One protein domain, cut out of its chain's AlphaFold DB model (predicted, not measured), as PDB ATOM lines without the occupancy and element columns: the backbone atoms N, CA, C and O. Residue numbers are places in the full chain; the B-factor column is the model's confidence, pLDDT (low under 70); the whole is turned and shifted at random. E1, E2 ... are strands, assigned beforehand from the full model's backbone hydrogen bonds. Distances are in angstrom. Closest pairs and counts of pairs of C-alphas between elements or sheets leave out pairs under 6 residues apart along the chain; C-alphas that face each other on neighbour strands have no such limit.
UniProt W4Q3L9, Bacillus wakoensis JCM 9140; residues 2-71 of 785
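AT A GLANCE: This is residues 2 to 71 of the 785 residues of a protein of Bacillus wakoensis JCM 9140 (UniProt W4Q3L9). Two small antiparallel sheets stand only partly face to face: a three-strand sheet, E2 - E1 - E5, and the two-strand hairpin E3 - E4 over one of its faces. Two long loops, residues 22 to 36 and residues 51 to 64, join the sheets and reach toward opposite ends of the longest axis; near its start the first loop lies alongside E3, where residues 23 to 24 pair with residues 38 to 39. The printed part has 70 residues, with no named helix and five named strands, in the order E1, E2, E3, E4, E5. The class is all strand, though under half of the residues, 29 of 70, are in named elements. The whole is compact, with a radius of gyration of the C-alphas of 12.3 A and spans of 35 by 28 by 27 A.

IN THESE COORDINATES: Go past residues 2 to 8 and find C-alpha 9 at (-46.629, 22.722, 10.085); here E1, residues 9 to 15, begins and runs 19.5 A. After a tight link comes E2, residues 18 to 21, 10.1 A long. Look next for C-alpha 37 at (-43.420, 37.250, 8.973), where E3, residues 37 to 42, sets out on its 17.3 A. E4, residues 45 to 50, follows with 16.7 A. E5, residues 65 to 70, covers 15.9 A and ends with C-alpha 70 at (-48.747, 20.680, 13.152).

HOW THE PARTS SIT: Begin with the larger sheet, where E1 is the inner strand and E2 and E5 are the edge strands. E1 and E5 are antiparallel, at 157 degrees between their directions; compare N 12 with O 67, 2.8 A, and N 67 with O 12, 2.8 A. E1 and E2 form a hairpin at 154 degrees, with N 13 and O 20 at 2.9 A, within hydrogen-bond range. E3 and E4 form the other hairpin, antiparallel at 153 degrees; N 40 and O 47 are 2.8 A apart. Between the sheets, E1 and E3 are near each other, with 8 pairs of C-alphas within 10 A. The closest C-alphas of E2 and E3 are those of Val 21 and Tyr 37, 7.7 A. The short pairing of residues 23 to 24 with residues 38 to 39 of E3 is parallel. E4 is apart from E1, E2 and E5, and E3 is apart from E5.

THE WHOLE: The two C-alphas farthest apart, those of Asn 30 and Ala 62, are 36.5 A from each other, one in each long loop. The links from E2 to E3, 15 residues, and from E4 to E5, 14 residues, are long. The printed part has no cut. Its mean pLDDT is 72.8, and you will find values under 70 at residues 2 to 7, 26 to 31, 33, 42 to 44, 57 to 63 and 71.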
ATOM      1  N   ASP A   2     -53.723  33.820  -2.891       34.88
ATOM      2  CA  ASP A   2     -54.029  32.826  -1.853       34.88
ATOM      3  C   ASP A   2     -53.617  31.356  -2.091       34.88
ATOM      4  O   ASP A   2     -54.399  30.456  -1.818       34.88
ATOM      5  N   ASP A   3     -52.367  31.105  -2.504       34.12
ATOM      6  CA  ASP A   3     -51.723  29.812  -2.208       34.12
ATOM      7  C   ASP A   3     -51.106  29.897  -0.814       34.12
ATOM      8  O   ASP A   3     -49.910  30.121  -0.610       34.12
ATOM      9  N   ARG A   4     -51.980  29.762   0.184       46.12
ATOM     10  CA  ARG A   4     -51.588  29.188   1.465       46.12
ATOM     11  C   ARG A   4     -51.075  27.790   1.145       46.12
ATOM     12  O   ARG A   4     -51.869  26.864   1.051       46.12
ATOM     13  N   ILE A   5     -49.763  27.656   0.938       49.34
ATOM     14  CA  ILE A   5     -49.093  26.358   0.990       49.34
ATOM     15  C   ILE A   5     -49.519  25.764   2.329       49.34
ATOM     16  O   ILE A   5     -49.165  26.271   3.397       49.34
ATOM     17  N   ASN A   6     -50.405  24.782   2.241       56.25
ATOM     18  CA  ASN A   6     -51.090  24.124   3.336       56.25
ATOM     19  C   ASN A   6     -50.075  23.210   4.028       56.25
ATOM     20  O   ASN A   6     -50.123  21.989   3.936       56.25
ATOM     21  N   ALA A   7     -49.081  23.828   4.660       62.22
ATOM     22  CA  ALA A   7     -48.008  23.119   5.313       62.22
ATOM     23  C   ALA A   7     -48.588  22.295   6.469       62.22
ATOM     24  O   ALA A   7     -49.397  22.781   7.270       62.22
ATOM     25  N   SER A   8     -48.123  21.053   6.595       70.50
ATOM     26  CA  SER A   8     -48.409  20.207   7.756       70.50
ATOM     27  C   SER A   8     -47.894  20.827   9.057       70.50
ATOM     28  O   SER A   8     -48.305  20.391  10.122       70.50
ATOM     29  N   LEU A   9     -47.048  21.864   8.983       74.81
ATOM     30  CA  LEU A   9     -46.629  22.722  10.085       74.81
ATOM     31  C   LEU A   9     -47.040  24.178   9.817       74.81
ATOM     32  O   LEU A   9     -46.495  24.842   8.938       74.81
ATOM     33  N   GLN A  10     -47.940  24.699  10.641       81.81
ATOM     34  CA  GLN A  10     -48.233  26.118  10.761       81.81
ATOM     35  C   GLN A  10     -47.586  26.674  12.025       81.81
ATOM     36  O   GLN A  10     -47.643  26.074  13.099       81.81
ATOM     37  N   ILE A  11     -47.005  27.864  11.906       83.00
ATOM     38  CA  ILE A  11     -46.504  28.601  13.059       83.00
ATOM     39  C   ILE A  11     -47.182  29.958  13.089       83.00
ATOM     40  O   ILE A  11     -47.222  30.652  12.080       83.00
ATOM     41  N   GLU A  12     -47.700  30.346  14.245       86.38
ATOM     42  CA  GLU A  12     -48.183  31.696  14.501       86.38
ATOM     43  C   GLU A  12     -47.254  32.382  15.491       86.38
ATOM     44  O   GLU A  12     -46.913  31.800  16.518       86.38
ATOM     45  N   LYS A  13     -46.884  33.634  15.230       86.50
ATOM     46  CA  LYS A  13     -46.379  34.516  16.282       86.50
ATOM     47  C   LYS A  13     -47.583  35.129  16.986       86.50
ATOM     48  O   LYS A  13     -48.454  35.696  16.329       86.50
ATOM     49  N   VAL A  14     -47.659  34.981  18.300       83.31
ATOM     50  CA  VAL A  14     -48.732  35.529  19.130       83.31
ATOM     51  C   VAL A  14     -48.156  36.656  19.972       83.31
ATOM     52  O   VAL A  14     -47.188  36.426  20.693       83.31
ATOM     53  N   ASN A  15     -48.762  37.838  19.867       80.88
ATOM     54  CA  ASN A  15     -48.445  39.025  20.660       80.88
ATOM     55  C   ASN A  15     -49.735  39.670  21.213       80.88
ATOM     56  O   ASN A  15     -50.847  39.196  20.958       80.88
ATOM     57  N   ASP A  16     -49.602  40.778  21.945       73.12
ATOM     58  CA  ASP A  16     -50.734  41.491  22.564       73.12
ATOM     59  C   ASP A  16     -51.712  42.115  21.544       73.12
ATOM     60  O   ASP A  16     -52.862  42.415  21.877       73.12
ATOM     61  N   SER A  17     -51.286  42.285  20.286       71.81
ATOM     62  CA  SER A  17     -52.120  42.798  19.190       71.81
ATOM     63  C   SER A  17     -52.902  41.706  18.442       71.81
ATOM     64  O   SER A  17     -53.810  42.022  17.669       71.81
ATOM     65  N   GLY A  18     -52.591  40.428  18.692       80.06
ATOM     66  CA  GLY A  18     -53.240  39.263  18.092       80.06
ATOM     67  C   GLY A  18     -52.256  38.149  17.723       80.06
ATOM     68  O   GLY A  18     -51.077  38.190  18.064       80.06
ATOM     69  N   SER A  19     -52.735  37.128  17.007       83.31
ATOM     70  CA  SER A  19     -51.856  36.134  16.385       83.31
ATOM     71  C   SER A  19     -51.667  36.415  14.898       83.31
ATOM     72  O   SER A  19     -52.594  36.817  14.188       83.31
ATOM     73  N   LYS A  20     -50.440  36.206  14.420       84.50
ATOM     74  CA  LYS A  20     -50.070  36.306  13.013       84.50
ATOM     75  C   LYS A  20     -49.461  34.991  12.550       84.50
ATOM     76  O   LYS A  20     -48.395  34.594  13.012       84.50
ATOM     77  N   VAL A  21     -50.133  34.338  11.605       83.44
ATOM     78  CA  VAL A  21     -49.609  33.159  10.906       83.44
ATOM     79  C   VAL A  21     -48.361  33.553  10.117       83.44
ATOM     80  O   VAL A  21     -48.387  34.516   9.347       83.44
ATOM     81  N   LEU A  22     -47.283  32.805  10.324       83.75
ATOM     82  CA  LEU A  22     -46.014  32.957   9.630       83.75
ATOM     83  C   LEU A  22     -46.055  32.221   8.287       83.75
ATOM     84  O   LEU A  22     -46.608  31.127   8.175       83.75
ATOM     85  N   THR A  23     -45.431  32.804   7.271       80.62
ATOM     86  CA  THR A  23     -45.286  32.194   5.948       80.62
ATOM     87  C   THR A  23     -44.120  31.203   5.951       80.62
ATOM     88  O   THR A  23     -42.999  31.576   6.288       80.62
ATOM     89  N   TYR A  24     -44.361  29.944   5.578       78.12
ATOM     90  CA  TYR A  24     -43.272  28.998   5.322       78.12
ATOM     91  C   TYR A  24     -42.529  29.391   4.041       78.12
ATOM     92  O   TYR A  24     -43.157  29.721   3.035       78.12
ATOM     93  N   TRP A  25     -41.200  29.351   4.077       75.81
ATOM     94  CA  TRP A  25     -40.345  29.564   2.917       75.81
ATOM     95  C   TRP A  25     -39.379  28.388   2.771       75.81
ATOM     96  O   TRP A  25     -38.526  28.171   3.631       75.81
ATOM     97  N   ASP A  26     -39.508  27.646   1.673       64.81
ATOM     98  CA  ASP A  26     -38.773  26.397   1.424       64.81
ATOM     99  C   ASP A  26     -37.333  26.608   0.926       64.81
ATOM    100  O   ASP A  26     -36.630  25.660   0.623       64.81
ATOM    101  N   ARG A  27     -36.880  27.866   0.796       66.50
ATOM    102  CA  ARG A  27     -35.586  28.274   0.197       66.50
ATOM    103  C   ARG A  27     -35.311  27.808  -1.245       66.50
ATOM    104  O   ARG A  27     -34.374  28.339  -1.840       66.50
ATOM    105  N   ASP A  28     -36.134  26.928  -1.809       56.41
ATOM    106  CA  ASP A  28     -35.792  26.148  -3.005       56.41
ATOM    107  C   ASP A  28     -36.550  26.527  -4.287       56.41
ATOM    108  O   ASP A  28     -36.241  26.020  -5.364       56.41
ATOM    109  N   GLU A  29     -37.441  27.513  -4.251       52.91
ATOM    110  CA  GLU A  29     -37.878  28.182  -5.478       52.91
ATOM    111  C   GLU A  29     -37.103  29.486  -5.632       52.91
ATOM    112  O   GLU A  29     -37.023  30.253  -4.681       52.91
ATOM    113  N   ASN A  30     -36.523  29.711  -6.818       55.03
ATOM    114  CA  ASN A  30     -35.725  30.864  -7.280       55.03
ATOM    115  C   ASN A  30     -36.365  32.267  -7.065       55.03
ATOM    116  O   ASN A  30     -36.435  33.079  -7.989       55.03
ATOM    117  N   GLY A  31     -36.837  32.567  -5.863       59.16
ATOM    118  CA  GLY A  31     -37.565  33.760  -5.472       59.16
ATOM    119  C   GLY A  31     -36.907  34.433  -4.274       59.16
ATOM    120  O   GLY A  31     -36.321  33.784  -3.404       59.16
ATOM    121  N   ASP A  32     -36.996  35.760  -4.252       70.00
ATOM    122  CA  ASP A  32     -36.551  36.568  -3.122       70.00
ATOM    123  C   ASP A  32     -37.285  36.147  -1.830       70.00
ATOM    124  O   ASP A  32     -38.454  35.746  -1.891       70.00
ATOM    125  N   PRO A  33     -36.632  36.236  -0.654       69.62
ATOM    126  CA  PRO A  33     -37.271  35.911   0.615       69.62
ATOM    127  C   PRO A  33     -38.563  36.729   0.804       69.62
ATOM    128  O   PRO A  33     -38.576  37.924   0.484       69.62
ATOM    129  N   PRO A  34     -39.639  36.126   1.348       72.69
ATOM    130  CA  PRO A  34     -40.889  36.836   1.593       72.69
ATOM    131  C   PRO A  34     -40.666  38.073   2.470       72.69
ATOM    132  O   PRO A  34     -39.901  38.041   3.428       72.69
ATOM    133  N   SER A  35     -41.355  39.179   2.189       71.50
ATOM    134  CA  SER A  35     -41.327  40.340   3.084       71.50
ATOM    135  C   SER A  35     -42.228  40.104   4.303       71.50
ATOM    136  O   SER A  35     -43.419  39.838   4.126       71.50
ATOM    137  N   GLY A  36     -41.701  40.267   5.522       77.50
ATOM    138  CA  GLY A  36     -42.479  40.274   6.769       77.50
ATOM    139  C   GLY A  36     -42.271  39.040   7.656       77.50
ATOM    140  O   GLY A  36     -41.143  38.722   8.026       77.50
ATOM    141  N   TYR A  37     -43.367  38.370   8.025       81.38
ATOM    142  CA  TYR A  37     -43.420  37.250   8.973       81.38
ATOM    143  C   TYR A  37     -43.226  35.899   8.269       81.38
ATOM    144  O   TYR A  37     -44.200  35.319   7.789       81.38
ATOM    145  N   TYR A  38     -42.002  35.370   8.217       83.06
ATOM    146  CA  TYR A  38     -41.742  34.070   7.590       83.06
ATOM    147  C   TYR A  38     -40.747  33.205   8.368       83.06
ATOM    148  O   TYR A  38     -39.982  33.681   9.210       83.06
ATOM    149  N   PHE A  39     -40.777  31.904   8.101       85.38
ATOM    150  CA  PHE A  39     -39.886  30.921   8.707       85.38
ATOM    151  C   PHE A  39     -39.392  29.917   7.668       85.38
ATOM    152  O   PHE A  39     -40.059  29.648   6.675       85.38
ATOM    153  N   THR A  40     -38.219  29.350   7.920       79.38
ATOM    154  CA  THR A  40     -37.653  28.231   7.157       79.38
ATOM    155  C   THR A  40     -37.494  27.044   8.096       79.38
ATOM    156  O   THR A  40     -37.127  27.233   9.261       79.38
ATOM    157  N   VAL A  41     -37.679  25.831   7.596       73.06
ATOM    158  CA  VAL A  41     -37.424  24.599   8.351       73.06
ATOM    159  C   VAL A  41     -36.195  23.924   7.755       73.06
ATOM    160  O   VAL A  41     -36.040  23.871   6.541       73.06
ATOM    161  N   SER A  42     -35.277  23.463   8.599       69.50
ATOM    162  CA  SER A  42     -34.121  22.677   8.169       69.50
ATOM    163  C   SER A  42     -33.870  21.573   9.188       69.50
ATOM    164  O   SER A  42     -33.411  21.829  10.306       69.50
ATOM    165  N   GLY A  43     -34.237  20.342   8.822       68.06
ATOM    166  CA  GLY A  43     -34.316  19.224   9.763       68.06
ATOM    167  C   GLY A  43     -35.202  19.581  10.960       68.06
ATOM    168  O   GLY A  43     -36.297  20.109  10.800       68.06
ATOM    169  N   ASN A  44     -34.685  19.386  12.173       68.12
ATOM    170  CA  ASN A  44     -35.431  19.648  13.412       68.12
ATOM    171  C   ASN A  44     -35.361  21.116  13.876       68.12
ATOM    172  O   ASN A  44     -35.764  21.428  14.999       68.12
ATOM    173  N   ALA A  45     -34.797  22.016  13.065       76.56
ATOM    174  CA  ALA A  45     -34.636  23.421  13.408       76.56
ATOM    175  C   ALA A  45     -35.584  24.300  12.588       76.56
ATOM    176  O   ALA A  45     -35.511  24.355  11.360       76.56
ATOM    177  N   VAL A  46     -36.427  25.056  13.288       83.00
ATOM    178  CA  VAL A  46     -37.201  26.153  12.704       83.00
ATOM    179  C   VAL A  46     -36.410  27.442  12.872       83.00
ATOM    180  O   VAL A  46     -36.042  27.812  13.986       83.00
ATOM    181  N   THR A  47     -36.152  28.133  11.766       84.94
ATOM    182  CA  THR A  47     -35.512  29.450  11.775       84.94
ATOM    183  C   THR A  47     -36.527  30.511  11.383       84.94
ATOM    184  O   THR A  47     -37.129  30.431  10.314       84.94
ATOM    185  N   PHE A  48     -36.704  31.507  12.245       86.69
ATOM    186  CA  PHE A  48     -37.592  32.644  12.024       86.69
ATOM    187  C   PHE A  48     -36.832  33.798  11.380       86.69
ATOM    188  O   PHE A  48     -35.673  34.043  11.719       86.69
ATOM    189  N   TRP A  49     -37.487  34.510  10.469       83.38
ATOM    190  CA  TRP A  49     -36.876  35.574   9.684       83.38
ATOM    191  C   TRP A  49     -37.768  36.817   9.631       83.38
ATOM    192  O   TRP A  49     -38.989  36.732   9.764       83.38
ATOM    193  N   GLY A  50     -37.141  37.979   9.429       82.88
ATOM    194  CA  GLY A  50     -37.842  39.263   9.396       82.88
ATOM    195  C   GLY A  50     -38.595  39.541  10.699       82.88
ATOM    196  O   GLY A  50     -38.085  39.273  11.788       82.88
ATOM    197  N   ASP A  51     -39.831  40.020  10.569       80.44
ATOM    198  CA  ASP A  51     -40.698  40.393  11.697       80.44
ATOM    199  C   ASP A  51     -41.211  39.168  12.478       80.44
ATOM    200  O   ASP A  51     -41.740  39.292  13.588       80.44
ATOM    201  N   ALA A  52     -41.014  37.953  11.943       83.00
ATOM    202  CA  ALA A  52     -41.315  36.728  12.676       83.00
ATOM    203  C   ALA A  52     -40.472  36.603  13.944       83.00
ATOM    204  O   ALA A  52     -40.957  36.021  14.904       83.00
ATOM    205  N   ILE A  53     -39.259  37.165  13.974       83.44
ATOM    206  CA  ILE A  53     -38.370  37.095  15.131       83.44
ATOM    207  C   ILE A  53     -39.011  37.832  16.319       83.44
ATOM    208  O   ILE A  53     -39.331  39.020  16.253       83.44
ATOM    209  N   ILE A  54     -39.192  37.119  17.429       81.06
ATOM    210  CA  ILE A  54     -39.611  37.712  18.704       81.06
ATOM    211  C   ILE A  54     -38.613  38.808  19.109       81.06
ATOM    212  O   ILE A  54     -37.408  38.560  19.162       81.06
ATOM    213  N   GLY A  55     -39.125  40.012  19.380       74.12
ATOM    214  CA  GLY A  55     -38.320  41.187  19.736       74.12
ATOM    215  C   GLY A  55     -37.700  41.961  18.562       74.12
ATOM    216  O   GLY A  55     -36.899  42.857  18.800       74.12
ATOM    217  N   ALA A  56     -38.032  41.640  17.304       71.69
ATOM    218  CA  ALA A  56     -37.612  42.436  16.139       71.69
ATOM    219  C   ALA A  56     -38.499  43.673  15.870       71.69
ATOM    220  O   ALA A  56     -38.167  44.493  15.017       71.69
ATOM    221  N   GLU A  57     -39.612  43.808  16.589       67.56
ATOM    222  CA  GLU A  57     -40.529  44.948  16.516       67.56
ATOM    223  C   GLU A  57     -40.085  46.044  17.512       67.56
ATOM    224  O   GLU A  57     -39.547  45.733  18.571       67.56
ATOM    225  N   ASP A  58     -40.316  47.329  17.204       62.44
ATOM    226  CA  ASP A  58     -39.867  48.491  18.013       62.44
ATOM    227  C   ASP A  58     -40.552  48.614  19.403       62.44
ATOM    228  O   ASP A  58     -40.351  49.600  20.121       62.44
ATOM    229  N   VAL A  59     -41.377  47.635  19.785       59.62
ATOM    230  CA  VAL A  59     -42.121  47.586  21.050       59.62
ATOM    231  C   VAL A  59     -41.675  46.340  21.818       59.62
ATOM    232  O   VAL A  59     -41.940  45.215  21.407       59.62
ATOM    233  N   ASP A  60     -40.922  46.553  22.899       54.88
ATOM    234  CA  ASP A  60     -40.319  45.501  23.725       54.88
ATOM    235  C   ASP A  60     -41.303  45.056  24.818       54.88
ATOM    236  O   ASP A  60     -41.274  45.576  25.936       54.88
ATOM    237  N   ASP A  61     -42.187  44.110  24.482       56.50
ATOM    238  CA  ASP A  61     -43.149  43.527  25.420       56.50
ATOM    239  C   ASP A  61     -42.856  42.029  25.656       56.50
ATOM    240  O   ASP A  61     -42.720  41.209  24.749       56.50
ATOM    241  N   ALA A  62     -42.721  41.653  26.930       57.59
ATOM    242  CA  ALA A  62     -42.094  40.406  27.374       57.59
ATOM    243  C   ALA A  62     -42.974  39.130  27.294       57.59
ATOM    244  O   ALA A  62     -42.764  38.210  28.091       57.59
ATOM    245  N   GLN A  63     -43.965  39.048  26.394       69.25
ATOM    246  CA  GLN A  63     -44.868  37.880  26.286       69.25
ATOM    247  C   GLN A  63     -45.156  37.375  24.862       69.25
ATOM    248  O   GLN A  63     -46.084  36.589  24.673       69.25
ATOM    249  N   ASP A  64     -44.336  37.725  23.875       81.31
ATOM    250  CA  ASP A  64     -44.425  37.105  22.552       81.31
ATOM    251  C   ASP A  64     -44.049  35.613  22.601       81.31
ATOM    252  O   ASP A  64     -43.034  35.221  23.187       81.31
ATOM    253  N   PHE A  65     -44.837  34.761  21.943       85.38
ATOM    254  CA  PHE A  65     -44.515  33.341  21.774       85.38
ATOM    255  C   PHE A  65     -44.943  32.821  20.405       85.38
ATOM    256  O   PHE A  65     -45.833  33.363  19.753       85.38
ATOM    257  N   TYR A  66     -44.328  31.718  19.984       88.12
ATOM    258  CA  TYR A  66     -44.772  30.991  18.803       88.12
ATOM    259  C   TYR A  66     -45.757  29.894  19.192       88.12
ATOM    260  O   TYR A  66     -45.492  29.091  20.090       88.12
ATOM    261  N   ARG A  67     -46.879  29.827  18.485       85.75
ATOM    262  CA  ARG A  67     -47.788  28.687  18.514       85.75
ATOM    263  C   ARG A  67     -47.497  27.814  17.306       85.75
ATOM    264  O   ARG A  67     -47.663  28.255  16.177       85.75
ATOM    265  N   PHE A  68     -47.080  26.583  17.562       83.00
ATOM    266  CA  PHE A  68     -46.885  25.576  16.528       83.00
ATOM    267  C   PHE A  68     -48.153  24.731  16.451       83.00
ATOM    268  O   PHE A  68     -48.569  24.132  17.443       83.00
ATOM    269  N   SER A  69     -48.762  24.691  15.277       79.75
ATOM    270  CA  SER A  69     -49.882  23.821  14.953       79.75
ATOM    271  C   SER A  69     -49.424  22.913  13.834       79.75
ATOM    272  O   SER A  69     -49.152  23.379  12.734       79.75
ATOM    273  N   TYR A  70     -49.272  21.626  14.121       73.69
ATOM    274  CA  TYR A  70     -48.747  20.680  13.152       73.69
ATOM    275  C   TYR A  70     -49.517  19.371  13.162       73.69
ATOM    276  O   TYR A  70     -50.062  18.964  14.189       73.69
ATOM    277  N   VAL A  71     -49.517  18.701  12.016       69.69
ATOM    278  CA  VAL A  71     -49.851  17.288  11.918       69.69
ATOM    279  C   VAL A  71     -48.553  16.515  12.116       69.69
ATOM    280  O   VAL A  71     -47.677  16.560  11.258       69.69
TER     281      VAL A  71